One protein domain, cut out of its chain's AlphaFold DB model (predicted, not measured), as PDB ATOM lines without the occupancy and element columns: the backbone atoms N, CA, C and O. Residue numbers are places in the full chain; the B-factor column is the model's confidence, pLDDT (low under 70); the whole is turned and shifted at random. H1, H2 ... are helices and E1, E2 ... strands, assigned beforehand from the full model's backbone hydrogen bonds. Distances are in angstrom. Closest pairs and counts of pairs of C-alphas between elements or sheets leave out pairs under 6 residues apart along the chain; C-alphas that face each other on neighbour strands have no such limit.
ATOM      1  N   ARG A 142     -84.572  75.700  -2.724       97.69
ATOM      2  CA  ARG A 142     -85.338  76.074  -1.527       97.69
ATOM      3  C   ARG A 142     -86.537  75.155  -1.380       97.69
ATOM      4  O   ARG A 142     -87.386  75.109  -2.267       97.69
ATOM      5  N   VAL A 143     -86.613  74.446  -0.259       97.88
ATOM      6  CA  VAL A 143     -87.688  73.480  -0.012       97.88
ATOM      7  C   VAL A 143     -88.255  73.602   1.400       97.88
ATOM      8  O   VAL A 143     -87.526  73.698   2.388       97.88
ATOM      9  N   ARG A 144     -89.580  73.579   1.516       97.25
ATOM     10  CA  ARG A 144     -90.290  73.428   2.786       97.25
ATOM     11  C   ARG A 144     -90.873  72.025   2.850       97.25
ATOM     12  O   ARG A 144     -91.771  71.691   2.084       97.25
ATOM     13  N   ILE A 145     -90.332  71.202   3.742       98.31
ATOM     14  CA  ILE A 145     -90.713  69.797   3.891       98.31
ATOM     15  C   ILE A 145     -91.696  69.686   5.055       98.31
ATOM     16  O   ILE A 145     -91.352  69.967   6.202       98.31
ATOM     17  N   LEU A 146     -92.927  69.285   4.764       97.81
ATOM     18  CA  LEU A 146     -93.987  69.157   5.752       97.81
ATOM     19  C   LEU A 146     -94.328  67.686   5.957       97.81
ATOM     20  O   LEU A 146     -94.838  67.028   5.054       97.81
ATOM     21  N   GLY A 147     -94.053  67.170   7.150       97.56
ATOM     22  CA  GLY A 147     -94.541  65.860   7.551       97.56
ATOM     23  C   GLY A 147     -96.034  65.893   7.790       97.56
ATOM     24  O   GLY A 147     -96.503  66.685   8.604       97.56
ATOM     25  N   ILE A 148     -96.765  65.009   7.124       97.69
ATOM     26  CA  ILE A 148     -98.211  64.899   7.284       97.69
ATOM     27  C   ILE A 148     -98.508  63.878   8.381       97.69
ATOM     28  O   ILE A 148     -98.253  62.680   8.228       97.69
ATOM     29  N   ARG A 149     -99.029  64.363   9.511       95.50
ATOM     30  CA  ARG A 149     -99.434  63.550  10.659       95.50
ATOM     31  C   ARG A 149    -100.896  63.143  10.539       95.50
ATOM     32  O   ARG A 149    -101.755  63.974  10.269       95.50
ATOM     33  N   TYR A 150    -101.192  61.872  10.787       95.81
ATOM     34  CA  TYR A 150    -102.556  61.346  10.722       95.81
ATOM     35  C   TYR A 150    -102.766  60.187  11.700       95.81
ATOM     36  O   TYR A 150    -101.806  59.565  12.148       95.81
ATOM     37  N   ALA A 151    -104.017  59.882  12.052       94.50
ATOM     38  CA  ALA A 151    -104.356  58.744  12.909       94.50
ATOM     39  C   ALA A 151    -104.897  57.575  12.072       94.50
ATOM     40  O   ALA A 151    -105.778  57.777  11.242       94.50
ATOM     41  N   TYR A 152    -104.401  56.355  12.299       95.56
ATOM     42  CA  TYR A 152    -104.775  55.176  11.510       95.56
ATOM     43  C   TYR A 152    -104.925  53.898  12.339       95.56
ATOM     44  O   TYR A 152    -104.197  53.691  13.317       95.56
ATOM     45  N   GLY A 153    -105.816  53.004  11.899       92.75
ATOM     46  CA  GLY A 153    -106.061  51.687  12.495       92.75
ATOM     47  C   GLY A 153    -107.101  51.666  13.623       92.75
ATOM     48  O   GLY A 153    -107.750  52.667  13.922       92.75
ATOM     49  N   THR A 154    -107.248  50.494  14.254       92.25
ATOM     50  CA  THR A 154    -108.205  50.247  15.347       92.25
ATOM     51  C   THR A 154    -107.511  49.516  16.511       92.25
ATOM     52  O   THR A 154    -107.209  48.329  16.366       92.25
ATOM     53  N   PRO A 155    -107.279  50.162  17.673       90.94
ATOM     54  CA  PRO A 155    -107.541  51.577  17.951       90.94
ATOM     55  C   PRO A 155    -106.652  52.510  17.100       90.94
ATOM     56  O   PRO A 155    -105.584  52.078  16.661       90.94
ATOM     57  N   PRO A 156    -107.067  53.771  16.870       92.19
ATOM     58  CA  PRO A 156    -106.277  54.721  16.094       92.19
ATOM     59  C   PRO A 156    -104.908  54.974  16.723       92.19
ATOM     60  O   PRO A 156    -104.792  55.173  17.932       92.19
ATOM     61  N   THR A 157    -103.878  54.995  15.885       93.62
ATOM     62  CA  THR A 157    -102.498  55.317  16.267       93.62
ATOM     63  C   THR A 157    -101.961  56.425  15.376       93.62
ATOM     64  O   THR A 157    -102.225  56.432  14.173       93.62
ATOM     65  N   VAL A 158    -101.223  57.365  15.964       93.00
ATOM     66  CA  VAL A 158    -100.624  58.488  15.238       93.00
ATOM     67  C   VAL A 158     -99.485  57.987  14.350       93.00
ATOM     68  O   VAL A 158     -98.625  57.220  14.783       93.00
ATOM     69  N   ARG A 159     -99.494  58.424  13.093       95.00
ATOM     70  CA  ARG A 159     -98.493  58.159  12.061       95.00
ATOM     71  C   ARG A 159     -97.893  59.488  11.621       95.00
ATOM     72  O   ARG A 159     -98.629  60.445  11.399       95.00
ATOM     73  N   ALA A 160     -96.571  59.545  11.506       94.62
ATOM     74  CA  ALA A 160     -95.827  60.697  11.005       94.62
ATOM     75  C   ALA A 160     -94.452  60.236  10.484       94.62
ATOM     76  O   ALA A 160     -93.961  59.196  10.941       94.62
ATOM     77  N   PRO A 161     -93.818  60.978   9.556       95.94
ATOM     78  CA  PRO A 161     -92.455  60.680   9.117       95.94
ATOM     79  C   PRO A 161     -91.434  60.753  10.255       95.94
ATOM     80  O   PRO A 161     -91.575  61.534  11.197       95.94
ATOM     81  N   ARG A 162     -90.375  59.955  10.149       94.25
ATOM     82  CA  ARG A 162     -89.256  59.892  11.096       94.25
ATOM     83  C   ARG A 162     -88.264  61.016  10.804       94.25
ATOM     84  O   ARG A 162     -88.044  61.360   9.651       94.25
ATOM     85  N   ASP A 163     -87.507  61.461  11.809       93.06
ATOM     86  CA  ASP A 163     -86.367  62.386  11.621       93.06
ATOM     87  C   ASP A 163     -85.327  61.887  10.603       93.06
ATOM     88  O   ASP A 163     -84.580  62.666  10.008       93.06
ATOM     89  N   LEU A 164     -85.212  60.567  10.446       95.38
ATOM     90  CA  LEU A 164     -84.357  59.959   9.433       95.38
ATOM     91  C   LEU A 164     -84.865  60.246   8.010       95.38
ATOM     92  O   LEU A 164     -84.038  60.509   7.145       95.38
ATOM     93  N   ASP A 165     -86.183  60.281   7.803       97.69
ATOM     94  CA  ASP A 165     -86.807  60.465   6.489       97.69
ATOM     95  C   ASP A 165     -86.495  61.854   5.912       97.69
ATOM     96  O   ASP A 165     -86.048  61.979   4.772       97.69
ATOM     97  N   TYR A 166     -86.597  62.901   6.739       97.31
ATOM     98  CA  TYR A 166     -86.218  64.265   6.347       97.31
ATOM     99  C   TYR A 166     -84.731  64.383   6.007       97.31
ATOM    100  O   TYR A 166     -84.364  64.990   5.001       97.31
ATOM    101  N   ARG A 167     -83.855  63.813   6.849       97.25
ATOM    102  CA  ARG A 167     -82.401  63.888   6.641       97.25
ATOM    103  C   ARG A 167     -81.976  63.153   5.377       97.25
ATOM    104  O   ARG A 167     -81.117  63.667   4.666       97.25
ATOM    105  N   ALA A 168     -82.572  61.994   5.104       97.94
ATOM    106  CA  ALA A 168     -82.304  61.231   3.894       97.94
ATOM    107  C   ALA A 168     -82.705  62.027   2.646       97.94
ATOM    108  O   ALA A 168     -81.847  62.248   1.799       97.94
ATOM    109  N   LEU A 169     -83.926  62.583   2.592       98.62
ATOM    110  CA  LEU A 169     -84.372  63.406   1.461       98.62
ATOM    111  C   LEU A 169     -83.464  64.621   1.224       98.62
ATOM    112  O   LEU A 169     -83.004  64.843   0.107       98.62
ATOM    113  N   ILE A 170     -83.152  65.397   2.269       98.56
ATOM    114  CA  ILE A 170     -82.267  66.570   2.144       98.56
ATOM    115  C   ILE A 170     -80.880  66.148   1.645       98.56
ATOM    116  O   ILE A 170     -80.295  66.812   0.781       98.56
ATOM    117  N   SER A 171     -80.351  65.043   2.171       98.50
ATOM    118  CA  SER A 171     -79.064  64.512   1.742       98.50
ATOM    119  C   SER A 171     -79.116  64.062   0.281       98.50
ATOM    120  O   SER A 171     -78.250  64.451  -0.501       98.50
ATOM    121  N   TRP A 172     -80.145  63.317  -0.127       98.56
ATOM    122  CA  TRP A 172     -80.310  62.841  -1.500       98.56
ATOM    123  C   TRP A 172     -80.391  64.007  -2.485       98.56
ATOM    124  O   TRP A 172     -79.622  64.045  -3.443       98.56
ATOM    125  N   LEU A 173     -81.206  65.030  -2.195       98.81
ATOM    126  CA  LEU A 173     -81.288  66.250  -3.007       98.81
ATOM    127  C   LEU A 173     -79.923  66.945  -3.110       98.81
ATOM    128  O   LEU A 173     -79.494  67.326  -4.197       98.81
ATOM    129  N   THR A 174     -79.188  67.051  -2.001       98.56
ATOM    130  CA  THR A 174     -77.848  67.667  -1.980       98.56
ATOM    131  C   THR A 174     -76.851  66.912  -2.866       98.56
ATOM    132  O   THR A 174     -76.008  67.531  -3.524       98.56
ATOM    133  N   ARG A 175     -76.936  65.577  -2.914       98.38
ATOM    134  CA  ARG A 175     -76.032  64.724  -3.700       98.38
ATOM    135  C   ARG A 175     -76.450  64.652  -5.169       98.38
ATOM    136  O   ARG A 175     -75.611  64.895  -6.031       98.38
ATOM    137  N   ALA A 176     -77.732  64.463  -5.467       98.56
ATOM    138  CA  ALA A 176     -78.240  64.260  -6.824       98.56
ATOM    139  C   ALA A 176     -78.502  65.567  -7.599       98.56
ATOM    140  O   ALA A 176     -78.032  65.712  -8.727       98.56
ATOM    141  N   TYR A 177     -79.210  66.546  -7.027       98.81
ATOM    142  CA  TYR A 177     -79.691  67.707  -7.793       98.81
ATOM    143  C   TYR A 177     -78.573  68.685  -8.195       98.81
ATOM    144  O   TYR A 177     -77.559  68.793  -7.496       98.81
ATOM    145  N   PRO A 178     -78.750  69.451  -9.290       98.62
ATOM    146  CA  PRO A 178     -77.772  70.405  -9.823       98.62
ATOM    147  C   PRO A 178     -77.697  71.714  -9.013       98.62
ATOM    148  O   PRO A 178     -77.762  72.807  -9.576       98.62
ATOM    149  N   VAL A 179     -77.566  71.622  -7.689       98.50
ATOM    150  CA  VAL A 179     -77.579  72.773  -6.777       98.50
ATOM    151  C   VAL A 179     -76.301  72.863  -5.940       98.50
ATOM    152  O   VAL A 179     -75.727  71.829  -5.585       98.50
ATOM    153  N   PRO A 180     -75.838  74.083  -5.604       97.56
ATOM    154  CA  PRO A 180     -74.721  74.269  -4.681       97.56
ATOM    155  C   PRO A 180     -75.112  73.961  -3.230       97.56
ATOM    156  O   PRO A 180     -74.261  73.588  -2.427       97.56
ATOM    157  N   GLU A 181     -76.390  74.146  -2.893       97.50
ATOM    158  CA  GLU A 181     -76.929  74.061  -1.540       97.50
ATOM    159  C   GLU A 181     -78.431  73.750  -1.596       97.50
ATOM    160  O   GLU A 181     -79.141  74.220  -2.493       97.50
ATOM    161  N   VAL A 182     -78.906  72.984  -0.613       98.44
ATOM    162  CA  VAL A 182     -80.330  72.803  -0.316       98.44
ATOM    163  C   VAL A 182     -80.651  73.611   0.939       98.44
ATOM    164  O   VAL A 182     -80.224  73.266   2.038       98.44
ATOM    165  N   ILE A 183     -81.407  74.691   0.774       97.31
ATOM    166  CA  ILE A 183     -81.939  75.505   1.865       97.31
ATOM    167  C   ILE A 183     -83.306  74.931   2.224       97.31
ATOM    168  O   ILE A 183     -84.278  75.114   1.488       97.31
ATOM    169  N   SER A 184     -83.384  74.221   3.346       94.94
ATOM    170  CA  SER A 184     -84.613  73.560   3.770       94.94
ATOM    171  C   SER A 184     -85.165  74.091   5.090       94.94
ATOM    172  O   SER A 184     -84.434  74.504   5.991       94.94
ATOM    173  N   THR A 185     -86.490  74.047   5.212       92.12
ATOM    174  CA  THR A 185     -87.190  74.114   6.502       92.12
ATOM    175  C   THR A 185     -88.071  72.883   6.647       92.12
ATOM    176  O   THR A 185     -88.536  72.340   5.644       92.12
ATOM    177  N   GLN A 186     -88.300  72.441   7.882       91.44
ATOM    178  CA  GLN A 186     -89.146  71.286   8.166       91.44
ATOM    179  C   GLN A 186     -90.151  71.584   9.276       91.44
ATOM    180  O   GLN A 186     -89.835  72.327  10.205       91.44
ATOM    181  N   ALA A 187     -91.341  70.997   9.176       90.81
ATOM    182  CA  ALA A 187     -92.348  70.989  10.232       90.81
ATOM    183  C   ALA A 187     -93.250  69.758  10.097       90.81
ATOM    184  O   ALA A 187     -93.373  69.200   9.010       90.81
ATOM    185  N   VAL A 188     -93.937  69.389  11.172       93.31
ATOM    186  CA  VAL A 188     -95.050  68.429  11.130       93.31
ATOM    187  C   VAL A 188     -96.382  69.169  11.223       93.31
ATOM    188  O   VAL A 188     -96.568  69.999  12.113       93.31
ATOM    189  N   VAL A 189     -97.314  68.842  10.327       94.69
ATOM    190  CA  VAL A 189     -98.684  69.373  10.296       94.69
ATOM    191  C   VAL A 189     -99.691  68.226  10.299       94.69
ATOM    192  O   VAL A 189     -99.402  67.139   9.802       94.69
ATOM    193  N   ASP A 190    -100.874  68.448  10.865       94.19
ATOM    194  CA  ASP A 190    -101.956  67.460  10.809       94.19
ATOM    195  C   ASP A 190    -102.566  67.398   9.408       94.19
ATOM    196  O   ASP A 190    -102.771  68.436   8.777       94.19
ATOM    197  N   ALA A 191    -102.874  66.194   8.929       96.25
ATOM    198  CA  ALA A 191    -103.623  65.999   7.696       96.25
ATOM    199  C   ALA A 191    -105.017  66.629   7.824       96.25
ATOM    200  O   ALA A 191    -105.769  66.306   8.746       96.25
ATOM    201  N   SER A 192    -105.385  67.494   6.879       94.25
ATOM    202  CA  SER A 192    -106.740  68.058   6.829       94.25
ATOM    203  C   SER A 192    -107.783  67.031   6.377       94.25
ATOM    204  O   SER A 192    -108.957  67.131   6.741       94.25
ATOM    205  N   ALA A 193    -107.369  66.065   5.555       95.00
ATOM    206  CA  ALA A 193    -108.211  64.980   5.073       95.00
ATOM    207  C   ALA A 193    -108.111  63.759   5.997       95.00
ATOM    208  O   ALA A 193    -107.044  63.437   6.525       95.00
ATOM    209  N   ALA A 194    -109.228  63.057   6.180       93.75
ATOM    210  CA  ALA A 194    -109.220  61.779   6.877       93.75
ATOM    211  C   ALA A 194    -108.518  60.710   6.011       93.75
ATOM    212  O   ALA A 194    -108.746  60.689   4.802       93.75
ATOM    213  N   PRO A 195    -107.706  59.812   6.595       94.06
ATOM    214  CA  PRO A 195    -107.192  58.637   5.886       94.06
ATOM    215  C   PRO A 195    -108.329  57.761   5.328       94.06
ATOM    216  O   PRO A 195    -109.365  57.636   5.983       94.06
ATOM    217  N   ASP A 196    -108.205  57.094   4.177       93.62
ATOM    218  CA  ASP A 196    -107.076  56.966   3.234       93.62
ATOM    219  C   ASP A 196    -107.060  58.109   2.184       93.62
ATOM    220  O   ASP A 196    -107.652  57.992   1.110       93.62
ATOM    221  N   PHE A 197    -106.414  59.237   2.498       96.31
ATOM    222  CA  PHE A 197    -106.344  60.413   1.618       96.31
ATOM    223  C   PHE A 197    -105.360  60.220   0.453       96.31
ATOM    224  O   PHE A 197    -104.476  59.364   0.509       96.31
ATOM    225  N   THR A 198    -105.476  61.041  -0.594       95.56
ATOM    226  CA  THR A 198    -104.590  60.983  -1.773       95.56
ATOM    227  C   THR A 198    -103.556  62.112  -1.786       95.56
ATOM    228  O   THR A 198    -103.618  63.055  -0.991       95.56
ATOM    229  N   SER A 199    -102.609  62.049  -2.726       96.62
ATOM    230  CA  SER A 199    -101.674  63.148  -2.987       96.62
ATOM    231  C   SER A 199    -102.382  64.437  -3.410       96.62
ATOM    232  O   SER A 199    -101.901  65.513  -3.070       96.62
ATOM    233  N   ASP A 200    -103.557  64.375  -4.051       96.00
ATOM    234  CA  ASP A 200    -104.350  65.570  -4.379       96.00
ATOM    235  C   ASP A 200    -104.840  66.293  -3.112       96.00
ATOM    236  O   ASP A 200    -104.797  67.525  -3.045       96.00
ATOM    237  N   ASP A 201    -105.263  65.543  -2.086       97.56
ATOM    238  CA  ASP A 201    -105.691  66.110  -0.802       97.56
ATOM    239  C   ASP A 201    -104.521  66.795  -0.080       97.56
ATOM    240  O   ASP A 201    -104.649  67.923   0.414       97.56
ATOM    241  N   VAL A 202    -103.357  66.133  -0.052       98.38
ATOM    242  CA  VAL A 202    -102.136  66.678   0.557       98.38
ATOM    243  C   VAL A 202    -101.647  67.895  -0.224       98.38
ATOM    244  O   VAL A 202    -101.397  68.940   0.372       98.38
ATOM    245  N   ASN A 203    -101.576  67.819  -1.551       98.50
ATOM    246  CA  ASN A 203    -101.137  68.923  -2.402       98.50
ATOM    247  C   ASN A 203    -102.066  70.143  -2.283       98.50
ATOM    248  O   ASN A 203    -101.576  71.272  -2.249       98.50
ATOM    249  N   ALA A 204    -103.381  69.947  -2.122       98.25
ATOM    250  CA  ALA A 204    -104.309  71.038  -1.822       98.25
ATOM    251  C   ALA A 204    -104.016  71.695  -0.461       98.25
ATOM    252  O   ALA A 204    -104.022  72.922  -0.343       98.25
ATOM    253  N   GLN A 205    -103.715  70.904   0.571       98.56
ATOM    254  CA  GLN A 205    -103.296  71.444   1.866       98.56
ATOM    255  C   GLN A 205    -101.971  72.221   1.757       98.56
ATOM    256  O   GLN A 205    -101.866  73.327   2.289       98.56
ATOM    257  N   LEU A 206    -100.977  71.687   1.039       98.56
ATOM    258  CA  LEU A 206     -99.683  72.343   0.820       98.56
ATOM    259  C   LEU A 206     -99.822  73.661   0.054       98.56
ATOM    260  O   LEU A 206     -99.187  74.640   0.436       98.56
ATOM    261  N   ALA A 207    -100.660  73.711  -0.984       98.19
ATOM    262  CA  ALA A 207    -100.909  74.934  -1.746       98.19
ATOM    263  C   ALA A 207    -101.519  76.034  -0.863       98.19
ATOM    264  O   ALA A 207    -101.063  77.176  -0.891       98.19
ATOM    265  N   ALA A 208    -102.471  75.680   0.006       98.00
ATOM    266  CA  ALA A 208    -103.066  76.628   0.945       98.00
ATOM    267  C   ALA A 208    -102.057  77.126   2.003       98.00
ATOM    268  O   ALA A 208    -102.028  78.317   2.314       98.00
ATOM    269  N   LEU A 209    -101.198  76.240   2.527       97.81
ATOM    270  CA  LEU A 209    -100.101  76.620   3.429       97.81
ATOM    271  C   LEU A 209     -99.098  77.546   2.729       97.81
ATOM    272  O   LEU A 209     -98.724  78.580   3.283       97.81
ATOM    273  N   ARG A 210     -98.706  77.207   1.496       96.94
ATOM    274  CA  ARG A 210     -97.793  78.010   0.681       96.94
ATOM    275  C   ARG A 210     -98.363  79.398   0.422       96.94
ATOM    276  O   ARG A 210     -97.634  80.367   0.595       96.94
ATOM    277  N   ALA A 211     -99.633  79.521   0.042       96.06
ATOM    278  CA  ALA A 211    -100.256  80.820  -0.214       96.06
ATOM    279  C   ALA A 211    -100.202  81.743   1.017       96.06
ATOM    280  O   ALA A 211     -99.865  82.921   0.894       96.06
ATOM    281  N   LEU A 212    -100.454  81.207   2.217       96.25
ATOM    282  CA  LEU A 212    -100.345  81.963   3.471       96.25
ATOM    283  C   LEU A 212     -98.898  82.354   3.806       96.25
ATOM    284  O   LEU A 212     -98.658  83.474   4.256       96.25
ATOM    285  N   ASP A 213     -97.932  81.467   3.556       95.19
ATOM    286  CA  ASP A 213     -96.508  81.765   3.748       95.19
ATOM    287  C   ASP A 213     -96.012  82.821   2.746       95.19
ATOM    288  O   ASP A 213     -95.281  83.736   3.128       95.19
ATOM    289  N   MET A 214     -96.444  82.761   1.482       93.81
ATOM    290  CA  MET A 214     -96.112  83.777   0.475       93.81
ATOM    291  C   MET A 214     -96.755  85.123   0.810       93.81
ATOM    292  O   MET A 214     -96.080  86.144   0.741       93.81
ATOM    293  N   SER A 215     -98.013  85.124   1.262       92.19
ATOM    294  CA  SER A 215     -98.698  86.328   1.752       92.19
ATOM    295  C   SER A 215     -98.003  86.960   2.960       92.19
ATOM    296  O   SER A 215     -98.154  88.156   3.197       92.19
ATOM    297  N   ALA A 216     -97.268  86.168   3.744       90.94
ATOM    298  CA  ALA A 216     -96.482  86.635   4.881       90.94
ATOM    299  C   ALA A 216     -95.054  87.075   4.492       90.94
ATOM    300  O   ALA A 216     -94.233  87.321   5.379       90.94
ATOM    301  N   GLY A 217     -94.750  87.190   3.193       89.81
ATOM    302  CA  GLY A 217     -93.445  87.611   2.678       89.81
ATOM    303  C   GLY A 217     -92.447  86.470   2.458       89.81
ATOM    304  O   GLY A 217     -91.239  86.712   2.436       89.81
ATOM    305  N   GLY A 218     -92.924  85.229   2.332       90.44
ATOM    306  CA  GLY A 218     -92.091  84.074   2.008       90.44
ATOM    307  C   GLY A 218     -91.447  84.157   0.618       90.44
ATOM    308  O   GLY A 218     -91.909  84.861  -0.277       90.44
ATOM    309  N   ASP A 219     -90.356  83.413   0.436       90.44
ATOM    310  CA  ASP A 219     -89.620  83.372  -0.830       90.44
ATOM    311  C   ASP A 219     -90.371  82.522  -1.870       90.44
ATOM    312  O   ASP A 219     -90.543  81.312  -1.683       90.44
ATOM    313  N   GLN A 220     -90.773  83.150  -2.979       90.31
ATOM    314  CA  GLN A 220     -91.525  82.538  -4.080       90.31
ATOM    315  C   GLN A 220     -90.803  81.359  -4.749       90.31
ATOM    316  O   GLN A 220     -91.473  80.481  -5.295       90.31
ATOM    317  N   HIS A 221     -89.473  81.275  -4.635       91.81
ATOM    318  CA  HIS A 221     -88.683  80.133  -5.112       91.81
ATOM    319  C   HIS A 221     -88.798  78.893  -4.206       91.81
ATOM    320  O   HIS A 221     -88.156  77.880  -4.473       91.81
ATOM    321  N   THR A 222     -89.532  78.962  -3.092       95.56
ATOM    322  CA  THR A 222     -89.671  77.831  -2.167       95.56
ATOM    323  C   THR A 222     -90.709  76.841  -2.684       95.56
ATOM    324  O   THR A 222     -91.900  77.160  -2.776       95.56
ATOM    325  N   HIS A 223     -90.255  75.621  -2.965       97.50
ATOM    326  CA  HIS A 223     -91.105  74.475  -3.291       97.50
ATOM    327  C   HIS A 223     -91.554  73.769  -2.006       97.50
ATOM    328  O   HIS A 223     -90.811  73.732  -1.024       97.50
ATOM    329  N   TYR A 224     -92.771  73.229  -1.980       98.56
ATOM    330  CA  TYR A 224     -93.332  72.550  -0.808       98.56
ATOM    331  C   TYR A 224     -93.435  71.058  -1.083       98.56
ATOM    332  O   TYR A 224     -93.981  70.655  -2.108       98.56
ATOM    333  N   TYR A 225     -92.941  70.250  -0.150       98.81
ATOM    334  CA  TYR A 225     -93.014  68.798  -0.234       98.81
ATOM    335  C   TYR A 225     -93.748  68.217   0.973       98.81
ATOM    336  O   TYR A 225     -93.314  68.403   2.112       98.81
ATOM    337  N   GLY A 226     -94.855  67.519   0.727       98.62
ATOM    338  CA  GLY A 226     -95.596  66.770   1.739       98.62
ATOM    339  C   GLY A 226     -95.032  65.365   1.888       98.62
ATOM    340  O   GLY A 226     -95.148  64.556   0.973       98.62
ATOM    341  N   MET A 227     -94.446  65.063   3.039       98.62
ATOM    342  CA  MET A 227     -93.888  63.748   3.339       98.62
ATOM    343  C   MET A 227     -94.888  62.944   4.174       98.62
ATOM    344  O   MET A 227     -95.258  63.361   5.275       98.62
ATOM    345  N   VAL A 228     -95.327  61.789   3.672       98.44
ATOM    346  CA  VAL A 228     -96.367  60.965   4.311       98.44
ATOM    347  C   VAL A 228     -95.790  59.614   4.714       98.44
ATOM    348  O   VAL A 228     -95.299  58.871   3.875       98.44
ATOM    349  N   ALA A 229     -95.844  59.266   6.001       97.19
ATOM    350  CA  ALA A 229     -95.368  57.957   6.448       97.19
ATOM    351  C   ALA A 229     -96.286  56.832   5.952       97.19
ATOM    352  O   ALA A 229     -97.497  56.906   6.150       97.19
ATOM    353  N   ASP A 230     -95.714  55.753   5.423       96.00
ATOM    354  CA  ASP A 230     -96.447  54.591   4.893       96.00
ATOM    355  C   ASP A 230     -96.909  53.579   5.955       96.00
ATOM    356  O   ASP A 230     -97.604  52.607   5.666       96.00
ATOM    357  N   SER A 231     -96.546  53.817   7.217       93.44
ATOM    358  CA  SER A 231     -96.854  52.940   8.356       93.44
ATOM    359  C   SER A 231     -98.353  52.764   8.669       93.44
ATOM    360  O   SER A 231     -98.706  51.937   9.517       93.44
ATOM    361  N   GLY A 232     -99.228  53.549   8.035       94.12
ATOM    362  CA  GLY A 232    -100.680  53.358   8.032       94.12
ATOM    363  C   GLY A 232    -101.171  52.781   6.705       94.12
ATOM    364  O   GLY A 232    -101.701  51.673   6.679       94.12
ATOM    365  N   PHE A 233    -100.961  53.528   5.622       95.44
ATOM    366  CA  PHE A 233    -101.302  53.154   4.250       95.44
ATOM    367  C   PHE A 233    -100.289  53.766   3.269       95.44
ATOM    368  O   PHE A 233     -99.574  54.705   3.618       95.44
ATOM    369  N   PHE A 234    -100.231  53.245   2.041       95.19
ATOM    370  CA  PHE A 234     -99.382  53.799   0.984       95.19
ATOM    371  C   PHE A 234    -100.145  54.862   0.187       95.19
ATOM    372  O   PHE A 234    -101.140  54.548  -0.465       95.19
ATOM    373  N   MET A 235     -99.664  56.104   0.221       96.06
ATOM    374  CA  MET A 235    -100.154  57.192  -0.625       96.06
ATOM    375  C   MET A 235     -99.213  57.336  -1.820       96.06
ATOM    376  O   MET A 235     -98.083  57.781  -1.633       96.06
ATOM    377  N   ARG A 236     -99.657  56.976  -3.033       94.56
ATOM    378  CA  ARG A 236     -98.872  57.248  -4.249       94.56
ATOM    379  C   ARG A 236     -98.596  58.752  -4.328       94.56
ATOM    380  O   ARG A 236     -99.506  59.551  -4.101       94.56
ATOM    381  N   GLY A 237     -97.337  59.115  -4.560       96.38
ATOM    382  CA  GLY A 237     -96.949  60.516  -4.675       96.38
ATOM    383  C   GLY A 237     -97.500  61.166  -5.939       96.38
ATOM    384  O   GLY A 237     -98.000  60.478  -6.824       96.38
ATOM    385  N   SER A 238     -97.505  62.496  -5.946       96.81
ATOM    386  CA  SER A 238     -97.649  63.299  -7.161       96.81
ATOM    387  C   SER A 238     -97.239  64.749  -6.906       96.81
ATOM    388  O   SER A 238     -97.348  65.274  -5.786       96.81
ATOM    389  N   ALA A 239     -96.871  65.450  -7.972       96.81
ATOM    390  CA  ALA A 239     -96.884  66.900  -8.049       96.81
ATOM    391  C   ALA A 239     -98.226  67.427  -8.572       96.81
ATOM    392  O   ALA A 239     -98.896  66.816  -9.410       96.81
ATOM    393  N   ALA A 240     -98.603  68.621  -8.110       93.25
ATOM    394  CA  ALA A 240     -99.762  69.341  -8.631       93.25
ATOM    395  C   ALA A 240     -99.374  70.143  -9.882       93.25
ATOM    396  O   ALA A 240     -99.260  71.373  -9.836       93.25
ATOM    397  N   GLY A 241     -99.153  69.436 -10.991       90.25
ATOM    398  CA  GLY A 241     -98.722  69.975 -12.281       90.25
ATOM    399  C   GLY A 241     -97.245  69.723 -12.597       90.25
ATOM    400  O   GLY A 241     -96.457  69.316 -11.745       90.25
ATOM    401  N   ILE A 242     -96.866  69.991 -13.849       91.06
ATOM    402  CA  ILE A 242     -95.487  69.883 -14.338       91.06
ATOM    403  C   ILE A 242     -95.199  71.086 -15.257       91.06
ATOM    404  O   ILE A 242     -95.698  71.104 -16.385       91.06
ATOM    405  N   PRO A 243     -94.388  72.081 -14.844       91.31
ATOM    406  CA  PRO A 243     -93.858  72.308 -13.495       91.31
ATOM    407  C   PRO A 243     -94.933  72.714 -12.470       91.31
ATOM    408  O   PRO A 243     -96.037  73.138 -12.823       91.31
ATOM    409  N   ALA A 244     -94.569  72.658 -11.188       90.88
ATOM    410  CA  ALA A 244     -95.418  73.001 -10.046       90.88
ATOM    411  C   ALA A 244     -94.604  73.652  -8.916       90.88
ATOM    412  O   ALA A 244     -93.399  73.830  -9.035       90.88
ATOM    413  N   THR A 245     -95.268  74.021  -7.817       93.06
ATOM    414  CA  THR A 245     -94.599  74.494  -6.585       93.06
ATOM    415  C   THR A 245     -94.881  73.613  -5.371       93.06
ATOM    416  O   THR A 245     -94.319  73.847  -4.300       93.06
ATOM    417  N   VAL A 246     -95.749  72.608  -5.526       97.25
ATOM    418  CA  VAL A 246     -96.120  71.664  -4.475       97.25
ATOM    419  C   VAL A 246     -96.120  70.243  -5.032       97.25
ATOM    420  O   VAL A 246     -96.591  70.010  -6.150       97.25
ATOM    421  N   ALA A 247     -95.599  69.315  -4.243       98.56
ATOM    422  CA  ALA A 247     -95.676  67.883  -4.485       98.56
ATOM    423  C   ALA A 247     -95.744  67.131  -3.155       98.56
ATOM    424  O   ALA A 247     -95.441  67.685  -2.095       98.56
ATOM    425  N   SER A 248     -96.121  65.863  -3.189       98.69
ATOM    426  CA  SER A 248     -96.139  65.020  -2.000       98.69
ATOM    427  C   SER A 248     -95.823  63.578  -2.346       98.69
ATOM    428  O   SER A 248     -96.010  63.149  -3.479       98.69
ATOM    429  N   GLY A 249     -95.320  62.829  -1.369       98.19
ATOM    430  CA  GLY A 249     -95.005  61.425  -1.568       98.19
ATOM    431  C   GLY A 249     -94.861  60.624  -0.274       98.19
ATOM    432  O   GLY A 249     -94.798  61.189   0.828       98.19
ATOM    433  N   PRO A 250     -94.850  59.290  -0.411       97.81
ATOM    434  CA  PRO A 250     -94.735  58.366   0.698       97.81
ATOM    435  C   PRO A 250     -93.284  58.233   1.186       97.81
ATOM    436  O   PRO A 250     -92.326  58.468   0.451       97.81
ATOM    437  N   THR A 251     -93.114  57.831   2.444       97.81
ATOM    438  CA  THR A 251     -91.814  57.503   3.039       97.81
ATOM    439  C   THR A 251     -91.935  56.383   4.069       97.81
ATOM    440  O   THR A 251     -92.985  56.214   4.695       97.81
ATOM    441  N   GLY A 252     -90.852  55.638   4.291       96.25
ATOM    442  CA  GLY A 252     -90.826  54.528   5.237       96.25
ATOM    443  C   GLY A 252     -89.572  53.649   5.146       96.25
ATOM    444  O   GLY A 252     -88.658  53.931   4.372       96.25
ATOM    445  N   PRO A 253     -89.498  52.568   5.949       93.75
ATOM    446  CA  PRO A 253     -88.317  51.710   6.091       93.75
ATOM    447  C   PRO A 253     -88.096  50.674   4.972       93.75
ATOM    448  O   PRO A 253     -87.309  49.744   5.157       93.75
ATOM    449  N   ALA A 254     -88.818  50.761   3.855       89.56
ATOM    450  CA  ALA A 254     -88.757  49.758   2.793       89.56
ATOM    451  C   ALA A 254     -87.445  49.818   1.991       89.56
ATOM    452  O   ALA A 254     -86.807  50.863   1.923       89.56
ATOM    453  N   THR A 255     -87.063  48.680   1.390       84.75
ATOM    454  CA  THR A 255     -85.774  48.524   0.691       84.75
ATOM    455  C   THR A 255     -85.863  48.266  -0.820       84.75
ATOM    456  O   THR A 255     -84.853  48.148  -1.511       84.75
ATOM    457  N   PHE A 256     -87.072  48.077  -1.357       86.94
ATOM    458  CA  PHE A 256     -87.343  47.913  -2.798       86.94
ATOM    459  C   PHE A 256     -86.451  46.899  -3.558       86.94
ATOM    460  O   PHE A 256     -86.389  46.910  -4.778       86.94
ATOM    461  N   GLY A 257     -85.751  45.993  -2.866       89.88
ATOM    462  CA  GLY A 257     -84.843  45.010  -3.466       89.88
ATOM    463  C   GLY A 257     -83.526  45.557  -4.043       89.88
ATOM    464  O   GLY A 257     -82.679  44.755  -4.442       89.88
ATOM    465  N   TRP A 258     -83.312  46.874  -4.066       91.62
ATOM    466  CA  TRP A 258     -82.085  47.503  -4.584       91.62
ATOM    467  C   TRP A 258     -81.584  48.688  -3.746       91.62
ATOM    468  O   TRP A 258     -80.418  49.075  -3.885       91.62
ATOM    469  N   ASP A 259     -82.430  49.222  -2.869       91.00
ATOM    470  CA  ASP A 259     -82.168  50.375  -2.020       91.00
ATOM    471  C   ASP A 259     -82.168  49.950  -0.544       91.00
ATOM    472  O   ASP A 259     -83.186  49.584   0.015       91.00
ATOM    473  N   PHE A 260     -81.016  49.905   0.116       90.69
ATOM    474  CA  PHE A 260     -80.894  49.210   1.408       90.69
ATOM    475  C   PHE A 260     -80.612  50.130   2.592       90.69
ATOM    476  O   PHE A 260     -80.282  49.639   3.673       90.69
ATOM    477  N   ASP A 261     -80.718  51.444   2.412       88.81
ATOM    478  CA  ASP A 261     -80.438  52.404   3.483       88.81
ATOM    479  C   ASP A 261     -81.597  52.568   4.488       88.81
ATOM    480  O   ASP A 261     -81.413  53.126   5.574       88.81
ATOM    481  N   GLY A 262     -82.761  51.988   4.173       90.19
ATOM    482  CA  GLY A 262     -83.939  51.962   5.034       90.19
ATOM    483  C   GLY A 262     -84.785  53.233   4.962       90.19
ATOM    484  O   GLY A 262     -85.521  53.506   5.923       90.19
ATOM    485  N   VAL A 263     -84.670  54.014   3.880       93.12
ATOM    486  CA  VAL A 263     -85.474  55.216   3.635       93.12
ATOM    487  C   VAL A 263     -85.708  55.455   2.140       93.12
ATOM    488  O   VAL A 263     -85.068  56.297   1.532       93.12
ATOM    489  N   TYR A 264     -86.735  54.846   1.560       96.31
ATOM    490  CA  TYR A 264     -87.026  55.071   0.135       96.31
ATOM    491  C   TYR A 264     -87.593  56.464  -0.200       96.31
ATOM    492  O   TYR A 264     -87.665  56.865  -1.362       96.31
ATOM    493  N   GLY A 265     -88.063  57.203   0.813       96.88
ATOM    494  CA  GLY A 265     -88.667  58.522   0.622       96.88
ATOM    495  C   GLY A 265     -87.683  59.580   0.121       96.88
ATOM    496  O   GLY A 265     -88.104  60.681  -0.224       96.88
ATOM    497  N   ASP A 266     -86.383  59.285   0.085       96.19
ATOM    498  CA  ASP A 266     -85.366  60.210  -0.389       96.19
ATOM    499  C   ASP A 266     -85.311  60.286  -1.926       96.19
ATOM    500  O   ASP A 266     -85.442  61.377  -2.483       96.19
ATOM    501  N   TRP A 267     -85.242  59.149  -2.621       96.25
ATOM    502  CA  TRP A 267     -85.337  59.073  -4.073       96.25
ATOM    503  C   TRP A 267     -86.776  59.252  -4.548       96.25
ATOM    504  O   TRP A 267     -86.977  59.872  -5.589       96.25
ATOM    505  N   TYR A 268     -87.776  58.803  -3.779       97.94
ATOM    506  CA  TYR A 268     -89.185  59.039  -4.109       97.94
ATOM    507  C   TYR A 268     -89.517  60.533  -3.986       97.94
ATOM    508  O   TYR A 268     -90.071  61.137  -4.897       97.94
ATOM    509  N   GLY A 269     -89.115  61.200  -2.901       98.12
ATOM    510  CA  GLY A 269     -89.268  62.654  -2.796       98.12
ATOM    511  C   GLY A 269     -88.449  63.410  -3.843       98.12
ATOM    512  O   GLY A 269     -88.908  64.417  -4.380       98.12
ATOM    513  N   GLY A 270     -87.265  62.895  -4.187       98.19
ATOM    514  CA  GLY A 270     -86.453  63.374  -5.300       98.19
ATOM    515  C   GLY A 270     -87.129  63.252  -6.670       98.19
ATOM    516  O   GLY A 270     -86.930  64.124  -7.517       98.19
ATOM    517  N   HIS A 271     -87.938  62.214  -6.877       98.31
ATOM    518  CA  HIS A 271     -88.773  62.027  -8.059       98.31
ATOM    519  C   HIS A 271     -89.876  63.091  -8.123       98.31
ATOM    520  O   HIS A 271     -89.967  63.847  -9.088       98.31
ATOM    521  N   GLU A 272     -90.664  63.211  -7.055       98.38
ATOM    522  CA  GLU A 272     -91.829  64.102  -7.011       98.38
ATOM    523  C   GLU A 272     -91.445  65.584  -7.089       98.38
ATOM    524  O   GLU A 272     -92.088  66.385  -7.767       98.38
ATOM    525  N   LEU A 273     -90.329  65.962  -6.461       98.50
ATOM    526  CA  LEU A 273     -89.734  67.283  -6.659       98.50
ATOM    527  C   LEU A 273     -89.221  67.467  -8.095       98.50
ATOM    528  O   LEU A 273     -89.228  68.578  -8.611       98.50
ATOM    529  N   GLY A 274     -88.836  66.399  -8.795       98.00
ATOM    530  CA  GLY A 274     -88.448  66.469 -10.201       98.00
ATOM    531  C   GLY A 274     -89.585  67.021 -11.060       98.00
ATOM    532  O   GLY A 274     -89.365  67.912 -11.887       98.00
ATOM    533  N   HIS A 275     -90.818  66.579 -10.810       97.38
ATOM    534  CA  HIS A 275     -92.005  67.120 -11.469       97.38
ATOM    535  C   HIS A 275     -92.224  68.607 -11.195       97.38
ATOM    536  O   HIS A 275     -92.562  69.345 -12.127       97.38
ATOM    537  N   THR A 276     -91.959  69.093  -9.975       96.38
ATOM    538  CA  THR A 276     -92.074  70.532  -9.683       96.38
ATOM    539  C   THR A 276     -91.103  71.351 -10.532       96.38
ATOM    540  O   THR A 276     -91.446  72.450 -10.970       96.38
ATOM    541  N   PHE A 277     -89.960  70.765 -10.903       95.88
ATOM    542  CA  PHE A 277     -88.992  71.356 -11.824       95.88
ATOM    543  C   PHE A 277     -89.247  71.066 -13.317       95.88
ATOM    544  O   PHE A 277     -88.383  71.316 -14.162       95.88
ATOM    545  N   GLY A 278     -90.432  70.569 -13.674       93.62
ATOM    546  CA  GLY A 278     -90.843  70.374 -15.066       93.62
ATOM    547  C   GLY A 278     -90.359  69.063 -15.688       93.62
ATOM    548  O   GLY A 278     -90.386  68.919 -16.911       93.62
ATOM    549  N   ARG A 279     -89.877  68.118 -14.876       95.56
ATOM    550  CA  ARG A 279     -89.466  66.796 -15.357       95.56
ATOM    551  C   ARG A 279     -90.695  65.917 -15.554       95.56
ATOM    552  O   ARG A 279     -91.650  66.011 -14.796       95.56
ATOM    553  N   LYS A 280     -90.686  65.106 -16.605       94.44
ATOM    554  CA  LYS A 280     -91.786  64.227 -17.010       94.44
ATOM    555  C   LYS A 280     -91.304  62.784 -17.048       94.44
ATOM    556  O   LYS A 280     -90.097  62.536 -17.095       94.44
ATOM    557  N   HIS A 281     -92.249  61.858 -17.093       94.56
ATOM    558  CA  HIS A 281     -91.951  60.447 -17.255       94.56
ATOM    559  C   HIS A 281     -91.480  60.103 -18.671       94.56
ATOM    560  O   HIS A 281     -92.128  60.475 -19.651       94.56
ATOM    561  N   PRO A 282     -90.378  59.352 -18.813       92.94
ATOM    562  CA  PRO A 282     -89.854  58.946 -20.109       92.94
ATOM    563  C   PRO A 282     -90.556  57.710 -20.703       92.94
ATOM    564  O   PRO A 282     -90.209  57.314 -21.811       92.94
ATOM    565  N   GLY A 283     -91.533  57.094 -20.023       90.25
ATOM    566  CA  GLY A 283     -92.334  55.992 -20.584       90.25
ATOM    567  C   GLY A 283     -91.791  54.585 -20.404       90.25
ATOM    568  O   GLY A 283     -92.032  53.721 -21.249       90.25
ATOM    569  N   PHE A 284     -91.038  54.346 -19.335       91.00
ATOM    570  CA  PHE A 284     -90.465  53.039 -19.023       91.00
ATOM    571  C   PHE A 284     -91.058  52.482 -17.726       91.00
ATOM    572  O   PHE A 284     -91.712  53.197 -16.983       91.00
ATOM    573  N   CYS A 285     -90.873  51.181 -17.484       86.94
ATOM    574  CA  CYS A 285     -91.296  50.517 -16.243       86.94
ATOM    575  C   CYS A 285     -92.764  50.756 -15.844       86.94
ATOM    576  O   CYS A 285     -93.080  50.862 -14.669       86.94
ATOM    577  N   THR A 286     -93.658  50.737 -16.841       81.94
ATOM    578  CA  THR A 286     -95.121  50.931 -16.741       81.94
ATOM    579  C   THR A 286     -95.605  52.364 -16.528       81.94
ATOM    580  O   THR A 286     -96.813  52.586 -16.542       81.94
ATOM    581  N   GLU A 287     -94.685  53.324 -16.468       86.38
ATOM    582  CA  GLU A 287     -95.013  54.743 -16.364       86.38
ATOM    583  C   GLU A 287     -95.404  55.379 -17.703       86.38
ATOM    584  O   GLU A 287     -95.164  54.834 -18.790       86.38
ATOM    585  N   SER A 288     -96.030  56.557 -17.620       83.62
ATOM    586  CA  SER A 288     -96.520  57.303 -18.779       83.62
ATOM    587  C   SER A 288     -95.382  57.725 -19.732       83.62
ATOM    588  O   SER A 288     -94.307  58.138 -19.297       83.62
ATOM    589  N   PRO A 289     -95.574  57.644 -21.063       88.12
ATOM    590  CA  PRO A 289     -94.566  58.027 -22.054       88.12
ATOM    591  C   PRO A 289     -94.577  59.522 -22.391       88.12
ATOM    592  O   PRO A 289     -94.429  59.897 -23.556       88.12
ATOM    593  N   ASP A 290     -94.732  60.377 -21.381       85.62
ATOM    594  CA  ASP A 290     -94.942  61.823 -21.551       85.62
ATOM    595  C   ASP A 290     -93.708  62.571 -22.084       85.62
ATOM    596  O   ASP A 290     -93.829  63.699 -22.571       85.62
ATOM    597  N   ASP A 291     -92.532  61.942 -22.009       87.44
ATOM    598  CA  ASP A 291     -91.242  62.458 -22.478       87.44
ATOM    599  C   ASP A 291     -90.450  61.456 -23.335       87.44
ATOM    600  O   ASP A 291     -89.262  61.645 -23.600       87.44
ATOM    601  N   LEU A 292     -91.095  60.375 -23.794       86.19
ATOM    602  CA  LEU A 292     -90.429  59.262 -24.490       86.19
ATOM    603  C   LEU A 292     -89.634  59.708 -25.730       86.19
ATOM    604  O   LEU A 292     -88.620  59.106 -26.070       86.19
ATOM    605  N   LEU A 293     -90.093  60.755 -26.425       88.19
ATOM    606  CA  LEU A 293     -89.439  61.262 -27.637       88.19
ATOM    607  C   LEU A 293     -88.261  62.206 -27.359       88.19
ATOM    608  O   LEU A 293     -87.478  62.456 -28.274       88.19
ATOM    609  N   GLN A 294     -88.149  62.761 -26.147       90.81
ATOM    610  CA  GLN A 294     -87.073  63.695 -25.792       90.81
ATOM    611  C   GLN A 294     -86.022  63.043 -24.891       90.81
ATOM    612  O   GLN A 294     -84.855  63.436 -24.944       90.81
ATOM    613  N   PHE A 295     -86.408  62.042 -24.094       93.62
ATOM    614  CA  PHE A 295     -85.484  61.296 -23.252       93.62
ATOM    615  C   PHE A 295     -84.471  60.514 -24.115       93.62
ATOM    616  O   PHE A 295     -84.871  59.691 -24.940       93.62
ATOM    617  N   PRO A 296     -83.155  60.753 -23.961       93.50
ATOM    618  CA  PRO A 296     -82.171  60.300 -24.946       93.50
ATOM    619  C   PRO A 296     -81.698  58.855 -24.754       93.50
ATOM    620  O   PRO A 296     -81.077  58.307 -25.664       93.50
ATOM    621  N   PHE A 297     -81.950  58.243 -23.593       93.56
ATOM    622  CA  PHE A 297     -81.364  56.949 -23.236       93.56
ATOM    623  C   PHE A 297     -82.369  55.810 -23.370       93.56
ATOM    624  O   PHE A 297     -83.546  55.921 -23.021       93.56
ATOM    625  N   GLN A 298     -81.888  54.675 -23.866       91.75
ATOM    626  CA  GLN A 298     -82.717  53.487 -24.023       91.75
ATOM    627  C   GLN A 298     -83.158  52.951 -22.660       91.75
ATOM    628  O   GLN A 298     -82.436  53.053 -21.672       91.75
ATOM    629  N   HIS A 299     -84.351  52.360 -22.610       91.62
ATOM    630  CA  HIS A 299     -84.874  51.677 -21.420       91.62
ATOM    631  C   HIS A 299     -84.959  52.544 -20.149       91.62
ATOM    632  O   HIS A 299     -85.064  51.992 -19.062       91.62
ATOM    633  N   GLY A 300     -84.914  53.876 -20.262       94.00
ATOM    634  CA  GLY A 300     -84.914  54.774 -19.104       94.00
ATOM    635  C   GLY A 300     -83.567  54.852 -18.383       94.00
ATOM    636  O   GLY A 300     -83.516  55.325 -17.256       94.00
ATOM    637  N   GLN A 301     -82.486  54.355 -18.985       96.44
ATOM    638  CA  GLN A 301     -81.166  54.256 -18.358       96.44
ATOM    639  C   GLN A 301     -80.499  55.622 -18.136       96.44
ATOM    640  O   GLN A 301     -80.929  56.633 -18.684       96.44
ATOM    641  N   LEU A 302     -79.421  55.673 -17.347       97.25
ATOM    642  CA  LEU A 302     -78.643  56.916 -17.184       97.25
ATOM    643  C   LEU A 302     -77.715  57.198 -18.372       97.25
ATOM    644  O   LEU A 302     -77.253  58.326 -18.536       97.25
ATOM    645  N   GLY A 303     -77.387  56.160 -19.139       93.88
ATOM    646  CA  GLY A 303     -76.478  56.198 -20.275       93.88
ATOM    647  C   GLY A 303     -76.549  54.900 -21.074       93.88
ATOM    648  O   GLY A 303     -77.156  53.925 -20.639       93.88
ATOM    649  N   ASP A 304     -75.916  54.897 -22.240       89.25
ATOM    650  CA  ASP A 304     -75.891  53.776 -23.178       89.25
ATOM    651  C   ASP A 304     -74.519  53.675 -23.879       89.25
ATOM    652  O   ASP A 304     -73.605  54.463 -23.621       89.25
ATOM    653  N   ALA A 305     -74.370  52.724 -24.806       82.44
ATOM    654  CA  ALA A 305     -73.118  52.505 -25.538       82.44
ATOM    655  C   ALA A 305     -72.637  53.728 -26.354       82.44
ATOM    656  O   ALA A 305     -71.450  53.828 -26.675       82.44
ATOM    657  N   THR A 306     -73.540  54.644 -26.717       78.31
ATOM    658  CA  THR A 306     -73.232  55.899 -27.427       78.31
ATOM    659  C   THR A 306     -73.046  57.085 -26.480       78.31
ATOM    660  O   THR A 306     -72.267  57.992 -26.772       78.31
ATOM    661  N   HIS A 307     -73.694  57.040 -25.319       83.25
ATOM    662  CA  HIS A 307     -73.682  58.050 -24.275       83.25
ATOM    663  C   HIS A 307     -73.198  57.422 -22.970       83.25
ATOM    664  O   HIS A 307     -73.996  57.082 -22.097       83.25
ATOM    665  N   ALA A 308     -71.879  57.263 -22.831       91.50
ATOM    666  CA  ALA A 308     -71.254  56.560 -21.711       91.50
ATOM    667  C   ALA A 308     -71.295  57.361 -20.388       91.50
ATOM    668  O   ALA A 308     -70.264  57.585 -19.746       91.50
ATOM    669  N   PHE A 309     -72.471  57.820 -19.971       97.62
ATOM    670  CA  PHE A 309     -72.696  58.458 -18.683       97.62
ATOM    671  C   PHE A 309     -72.629  57.430 -17.554       97.62
ATOM    672  O   PHE A 309     -73.092  56.296 -17.674       97.62
ATOM    673  N   VAL A 310     -72.037  57.839 -16.439       98.06
ATOM    674  CA  VAL A 310     -72.000  57.067 -15.197       98.06
ATOM    675  C   VAL A 310     -72.463  57.988 -14.081       98.06
ATOM    676  O   VAL A 310     -71.940  59.095 -13.921       98.06
ATOM    677  N   GLY A 311     -73.472  57.548 -13.335       98.31
ATOM    678  CA  GLY A 311     -73.891  58.231 -12.122       98.31
ATOM    679  C   GLY A 311     -72.834  58.064 -11.028       98.31
ATOM    680  O   GLY A 311     -72.018  57.137 -11.037       98.31
ATOM    681  N   PHE A 312     -72.839  58.966 -10.065       98.50
ATOM    682  CA  PHE A 312     -71.902  58.954  -8.962       98.50
ATOM    683  C   PHE A 312     -72.556  59.547  -7.719       98.50
ATOM    684  O   PHE A 312     -72.793  60.753  -7.654       98.50
ATOM    685  N   ASP A 313     -72.818  58.698  -6.729       98.25
ATOM    686  CA  ASP A 313     -73.206  59.140  -5.397       98.25
ATOM    687  C   ASP A 313     -71.932  59.395  -4.584       98.25
ATOM    688  O   ASP A 313     -71.130  58.493  -4.327       98.25
ATOM    689  N   VAL A 314     -71.729  60.648  -4.182       97.62
ATOM    690  CA  VAL A 314     -70.584  61.055  -3.356       97.62
ATOM    691  C   VAL A 314     -70.644  60.492  -1.927       97.62
ATOM    692  O   VAL A 314     -69.635  60.542  -1.220       97.62
ATOM    693  N   GLY A 315     -71.787  59.926  -1.528       96.94
ATOM    694  CA  GLY A 315     -72.057  59.391  -0.201       96.94
ATOM    695  C   GLY A 315     -72.386  60.472   0.830       96.94
ATOM    696  O   GLY A 315     -72.230  61.672   0.601       96.94
ATOM    697  N   ASP A 316     -72.824  60.024   2.000       97.50
ATOM    698  CA  ASP A 316     -73.070  60.852   3.177       97.50
ATOM    699  C   ASP A 316     -72.679  60.076   4.447       97.50
ATOM    700  O   ASP A 316     -73.445  59.239   4.940       97.50
ATOM    701  N   PRO A 317     -71.497  60.360   5.023       94.69
ATOM    702  CA  PRO A 317     -71.058  59.726   6.260       94.69
ATOM    703  C   PRO A 317     -72.003  59.950   7.449       94.69
ATOM    704  O   PRO A 317     -72.045  59.103   8.338       94.69
ATOM    705  N   ALA A 318     -72.774  61.045   7.486       95.88
ATOM    706  CA  ALA A 318     -73.732  61.304   8.566       95.88
ATOM    707  C   ALA A 318     -74.940  60.349   8.526       95.88
ATOM    708  O   ALA A 318     -75.618  60.162   9.540       95.88
ATOM    709  N   LEU A 319     -75.184  59.727   7.371       96.00
ATOM    710  CA  LEU A 319     -76.207  58.706   7.152       96.00
ATOM    711  C   LEU A 319     -75.616  57.305   6.936       96.00
ATOM    712  O   LEU A 319     -76.359  56.363   6.694       96.00
ATOM    713  N   ASN A 320     -74.294  57.144   7.072       95.06
ATOM    714  CA  ASN A 320     -73.566  55.922   6.712       95.06
ATOM    715  C   ASN A 320     -73.762  55.500   5.244       95.06
ATOM    716  O   ASN A 320     -73.678  54.314   4.924       95.06
ATOM    717  N   LEU A 321     -73.990  56.463   4.349       95.56
ATOM    718  CA  LEU A 321     -74.086  56.221   2.916       95.56
ATOM    719  C   LEU A 321     -72.676  56.245   2.306       95.56
ATOM    720  O   LEU A 321     -71.999  57.277   2.380       95.56
ATOM    721  N   PRO A 322     -72.192  55.133   1.726       95.81
ATOM    722  CA  PRO A 322     -70.874  55.094   1.112       95.81
ATOM    723  C   PRO A 322     -70.866  55.829  -0.233       95.81
ATOM    724  O   PRO A 322     -71.889  55.962  -0.900       95.81
ATOM    725  N   MET A 323     -69.677  56.249  -0.661       97.56
ATOM    726  CA  MET A 323     -69.440  56.708  -2.031       97.56
ATOM    727  C   MET A 323     -69.646  55.544  -3.006       97.56
ATOM    728  O   MET A 323     -69.125  54.452  -2.775       97.56
ATOM    729  N   ARG A 324     -70.387  55.764  -4.097       97.19
ATOM    730  CA  ARG A 324     -70.749  54.717  -5.063       97.19
ATOM    731  C   ARG A 324     -70.702  55.240  -6.491       97.19
ATOM    732  O   ARG A 324     -71.227  56.305  -6.801       97.19
ATOM    733  N   ALA A 325     -70.126  54.441  -7.381       97.94
ATOM    734  CA  ALA A 325     -70.351  54.591  -8.810       97.94
ATOM    735  C   ALA A 325     -71.657  53.887  -9.198       97.94
ATOM    736  O   ALA A 325     -72.033  52.875  -8.603       97.94
ATOM    737  N   ILE A 326     -72.351  54.448 -10.183       97.38
ATOM    738  CA  ILE A 326     -73.702  54.056 -10.582       97.38
ATOM    739  C   ILE A 326     -73.658  53.752 -12.088       97.38
ATOM    740  O   ILE A 326     -73.716  54.677 -12.906       97.38
ATOM    741  N   PRO A 327     -73.456  52.476 -12.480       95.81
ATOM    742  CA  PRO A 327     -73.279  52.086 -13.879       95.81
ATOM    743  C   PRO A 327     -74.481  52.471 -14.748       95.81
ATOM    744  O   PRO A 327     -75.591  51.999 -14.508       95.81
ATOM    745  N   GLY A 328     -74.253  53.296 -15.774       95.56
ATOM    746  CA  GLY A 328     -75.342  53.948 -16.502       95.56
ATOM    747  C   GLY A 328     -76.281  53.005 -17.251       95.56
ATOM    748  O   GLY A 328     -77.479  53.237 -17.239       95.56
ATOM    749  N   GLU A 329     -75.765  51.900 -17.794       94.38
ATOM    750  CA  GLU A 329     -76.560  50.876 -18.496       94.38
ATOM    751  C   GLU A 329     -77.317  49.922 -17.546       94.38
ATOM    752  O   GLU A 329     -78.017  49.015 -17.991       94.38
ATOM    753  N   GLN A 330     -77.140  50.046 -16.226       94.50
ATOM    754  CA  GLN A 330     -77.768  49.157 -15.231       94.50
ATOM    755  C   GLN A 330     -78.681  49.891 -14.251       94.50
ATOM    756  O   GLN A 330     -79.357  49.238 -13.451       94.50
ATOM    757  N   TRP A 331     -78.628  51.219 -14.272       97.19
ATOM    758  CA  TRP A 331     -79.402  52.124 -13.441       97.19
ATOM    759  C   TRP A 331     -80.259  53.001 -14.336       97.19
ATOM    760  O   TRP A 331     -79.925  53.233 -15.498       97.19
ATOM    761  N   HIS A 332     -81.350  53.492 -13.778       97.44
ATOM    762  CA  HIS A 332     -82.373  54.222 -14.500       97.44
ATOM    763  C   HIS A 332     -82.526  55.629 -13.945       97.44
ATOM    764  O   HIS A 332     -82.203  55.892 -12.783       97.44
ATOM    765  N   ASP A 333     -83.005  56.534 -14.790       98.06
ATOM    766  CA  ASP A 333     -83.349  57.878 -14.367       98.06
ATOM    767  C   ASP A 333     -84.423  57.830 -13.282       98.06
ATOM    768  O   ASP A 333     -85.359  57.031 -13.347       98.06
ATOM    769  N   VAL A 334     -84.291  58.714 -12.298       97.25
ATOM    770  CA  VAL A 334     -85.235  58.819 -11.188       97.25
ATOM    771  C   VAL A 334     -86.670  59.029 -11.665       97.25
ATOM    772  O   VAL A 334     -87.572  58.518 -11.026       97.25
ATOM    773  N   MET A 335     -86.904  59.648 -12.828       97.19
ATOM    774  CA  MET A 335     -88.253  59.860 -13.372       97.19
ATOM    775  C   MET A 335     -88.898  58.608 -13.995       97.19
ATOM    776  O   MET A 335     -89.889  58.729 -14.705       97.19
ATOM    777  N   THR A 336     -88.330  57.410 -13.827       94.12
ATOM    778  CA  THR A 336     -88.826  56.181 -14.482       94.12
ATOM    779  C   THR A 336     -89.597  55.235 -13.567       94.12
ATOM    780  O   THR A 336     -90.224  54.312 -14.079       94.12
ATOM    781  N   TYR A 337     -89.453  55.365 -12.242       89.38
ATOM    782  CA  TYR A 337     -89.834  54.345 -11.250       89.38
ATOM    783  C   TYR A 337     -89.266  52.930 -11.479       89.38
ATOM    784  O   TYR A 337     -89.632  51.989 -10.773       89.38
ATOM    785  N   CYS A 338     -88.332  52.748 -12.415       94.12
ATOM    786  CA  CYS A 338     -87.631  51.481 -12.580       94.12
ATOM    787  C   CYS A 338     -86.841  51.116 -11.313       94.12
ATOM    788  O   CYS A 338     -86.547  51.963 -10.474       94.12
ATOM    789  N   ASP A 339     -86.406  49.865 -11.181       94.56
ATOM    790  CA  ASP A 339     -85.427  49.529 -10.145       94.56
ATOM    791  C   ASP A 339     -84.097  50.253 -10.399       94.56
ATOM    792  O   ASP A 339     -83.708  50.462 -11.550       94.56
ATOM    793  N   ARG A 340     -83.343  50.539  -9.330       95.50
ATOM    794  CA  ARG A 340     -82.004  51.162  -9.376       95.50
ATOM    795  C   ARG A 340     -82.031  52.573  -9.951       95.50
ATOM    796  O   ARG A 340     -81.532  52.820 -11.047       95.50
ATOM    797  N   GLN A 341     -82.586  53.501  -9.186       95.56
ATOM    798  CA  GLN A 341     -82.815  54.869  -9.640       95.56
ATOM    799  C   GLN A 341     -81.709  55.825  -9.207       95.56
ATOM    800  O   GLN A 341     -81.214  55.775  -8.081       95.56
ATOM    801  N   TRP A 342     -81.340  56.722 -10.113       98.12
ATOM    802  CA  TRP A 342     -80.477  57.867  -9.848       98.12
ATOM    803  C   TRP A 342     -80.770  58.980 -10.855       98.12
ATOM    804  O   TRP A 342     -81.502  58.783 -11.820       98.12
ATOM    805  N   ILE A 343     -80.205  60.169 -10.670       98.31
ATOM    806  CA  ILE A 343     -80.400  61.257 -11.631       98.31
ATOM    807  C   ILE A 343     -79.575  61.026 -12.912       98.31
ATOM    808  O   ILE A 343     -78.358  60.823 -12.850       98.31
ATOM    809  N   SER A 344     -80.215  61.060 -14.087       98.44
ATOM    810  CA  SER A 344     -79.507  61.074 -15.378       98.44
ATOM    811  C   SER A 344     -79.013  62.476 -15.728       98.44
ATOM    812  O   SER A 344     -79.461  63.476 -15.162       98.44
ATOM    813  N   SER A 345     -78.111  62.578 -16.707       98.19
ATOM    814  CA  SER A 345     -77.640  63.877 -17.208       98.19
ATOM    815  C   SER A 345     -78.772  64.717 -17.810       98.19
ATOM    816  O   SER A 345     -78.783  65.937 -17.650       98.19
ATOM    817  N   TYR A 346     -79.757  64.074 -18.439       97.94
ATOM    818  CA  TYR A 346     -80.923  64.735 -19.022       97.94
ATOM    819  C   TYR A 346     -81.826  65.357 -17.948       97.94
ATOM    820  O   TYR A 346     -82.166  66.540 -18.028       97.94
ATOM    821  N   THR A 347     -82.154  64.604 -16.895       98.38
ATOM    822  CA  THR A 347     -82.952  65.125 -15.775       98.38
ATOM    823  C   THR A 347     -82.189  66.174 -14.969       98.38
ATOM    824  O   THR A 347     -82.754  67.218 -14.644       98.38
ATOM    825  N   TYR A 348     -80.892  65.965 -14.735       98.75
ATOM    826  CA  TYR A 348     -80.015  66.934 -14.079       98.75
ATOM    827  C   TYR A 348     -80.005  68.291 -14.800       98.75
ATOM    828  O   TYR A 348     -80.244  69.325 -14.178       98.75
ATOM    829  N   GLU A 349     -79.778  68.317 -16.117       98.56
ATOM    830  CA  GLU A 349     -79.766  69.575 -16.874       98.56
ATOM    831  C   GLU A 349     -81.154  70.220 -16.963       98.56
ATOM    832  O   GLU A 349     -81.255  71.444 -16.870       98.56
ATOM    833  N   GLY A 350     -82.225  69.425 -17.070       97.75
ATOM    834  CA  GLY A 350     -83.599  69.935 -17.046       97.75
ATOM    835  C   GLY A 350     -83.929  70.675 -15.745       97.75
ATOM    836  O   GLY A 350     -84.396  71.813 -15.784       97.75
ATOM    837  N   ILE A 351     -83.605  70.075 -14.594       98.62
ATOM    838  CA  ILE A 351     -83.796  70.709 -13.278       98.62
ATOM    839  C   ILE A 351     -82.943  71.978 -13.166       98.62
ATOM    840  O   ILE A 351     -83.424  73.014 -12.709       98.62
ATOM    841  N   ARG A 352     -81.687  71.942 -13.631       98.31
ATOM    842  CA  ARG A 352     -80.787  73.104 -13.585       98.31
ATOM    843  C   ARG A 352     -81.345  74.282 -14.378       98.31
ATOM    844  O   ARG A 352     -81.341  75.413 -13.893       98.31
ATOM    845  N   GLN A 353     -81.803  74.025 -15.601       96.75
ATOM    846  CA  GLN A 353     -82.388  75.046 -16.467       96.75
ATOM    847  C   GLN A 353     -83.643  75.645 -15.840       96.75
ATOM    848  O   GLN A 353     -83.821  76.862 -15.880       96.75
ATOM    849  N   ARG A 354     -84.475  74.809 -15.210       94.44
ATOM    850  CA  ARG A 354     -85.666  75.279 -14.514       94.44
ATOM    851  C   ARG A 354     -85.335  76.195 -13.342       94.44
ATOM    852  O   ARG A 354     -85.894  77.282 -13.254       94.44
ATOM    853  N   LEU A 355     -84.407  75.785 -12.485       95.38
ATOM    854  CA  LEU A 355     -83.970  76.583 -11.342       95.38
ATOM    855  C   LEU A 355     -83.443  77.963 -11.774       95.38
ATOM    856  O   LEU A 355     -83.773  78.972 -11.159       95.38
TER     857      LEU A 355
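AT A GLANCE: This is residues 142 to 355 of the 631 residues of an uncharacterized protein of Streptomyces longwoodensis (UniProt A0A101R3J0). A strongly twisted sheet of five strands, E1 to E5, has H1 and H3 packed on one face and H2 on the other, with H3 near the middle of the whole. Beyond H1 and H3, away from the sheet, lies a part made largely of loops, with the small hairpin E6 and E7 and the last helix, H4. The printed part has 214 residues with four named helices and seven named strands, in the order E1 E2 H1 E3 H2 E4 E5 H3 E6 E7 H4; the class is mixed, helices and strands, and under half of the residues, 99, are in named elements. The five-stranded sheet is branched and mixed, with E1 beside E2, E3 and E4, and E5 beside E4; E6 and E7 are antiparallel. The whole is compact, with a radius of gyration of the C-alphas of 16.9 A and spans of 53 by 37 by 34 A.

HOW THE PARTS SIT: E1, residues 142 to 152, has three neighbours in the branched sheet. E2, residues 157 to 159, forms an antiparallel hairpin with E1, with N 152 and O 157 at 2.9 A. E3, residues 182 to 190, is parallel to E1, with N 145 and O 185 at 2.9 A. E4, residues 222 to 229, is parallel to E1 too, with N 146 and O 225 at 2.8 A. E2, beside residues 149 to 152, and E4, beside residues 142 to 148, lie on one side of E1, and E3 lies on the other side. E5, residues 246 to 251, is parallel to E4, with N 249 and O 226 at 2.9 A. H3, residues 265 to 276, is on this sheet at a height of 8.0 A, over E4 and E5; on the local plane it stands at 17 degrees to E5, along the strands. The closest C-alphas of H3 and E5 are those of Gly 265 and Thr 251, 4.1 A apart. H1, residues 163 to 176, is on the same face at a height of 5.2 A. With its residues 265 to 270 alone, H3 touches H1 at a steep tilt of 56 degrees, the same way; their closest C-alphas are those of Asp 266 and Leu 169, 3.8 A apart. H2, residues 199 to 215, is on the opposite face; its closest C-alpha to E5 is that of Ser 199, 5.9 A from that of Ser 248. H4, residues 345 to 355, is not on the sheet; it is close to H3 but not clearly touching, with the C-alphas of Ile 351 and Gly 274 closest at 7.0 A. E6, residues 310 to 313, and E7, residues 324 to 327, form an antiparallel hairpin, with N 311 and O 326 at 2.9 A. The closest C-alphas of E6 and H1 are those of Asp 313 and Arg 175, 6.5 A apart. In H1, H2, H3 and H4 every O i to N i+4 pair is within hydrogen-bond range.

IN THESE COORDINATES: E1 begins at C-alpha 142 (-85.338, 76.074, -1.527) and is 31.4 A long. E3 is 24.9 A, E4 22.4 A and E5 16.6 A long. H1 is 20.2 A, H2 23.8 A and H3 16.2 A long; H3 begins at C-alpha 265 (-88.667, 58.522, 0.622). H4 is 15.4 A long and ends at C-alpha 355 (-83.970, 76.583, -11.342).

THE WHOLE: The two C-alphas farthest apart are those of Pro 155 and Thr 306, 57.1 A. The printed part has no cut. The long links are E4 to E5, E5 to H3, H3 to E6, with 33 residues, and E7 to H4. The mean pLDDT of the printed part is 94.9, and no printed residue is under 70.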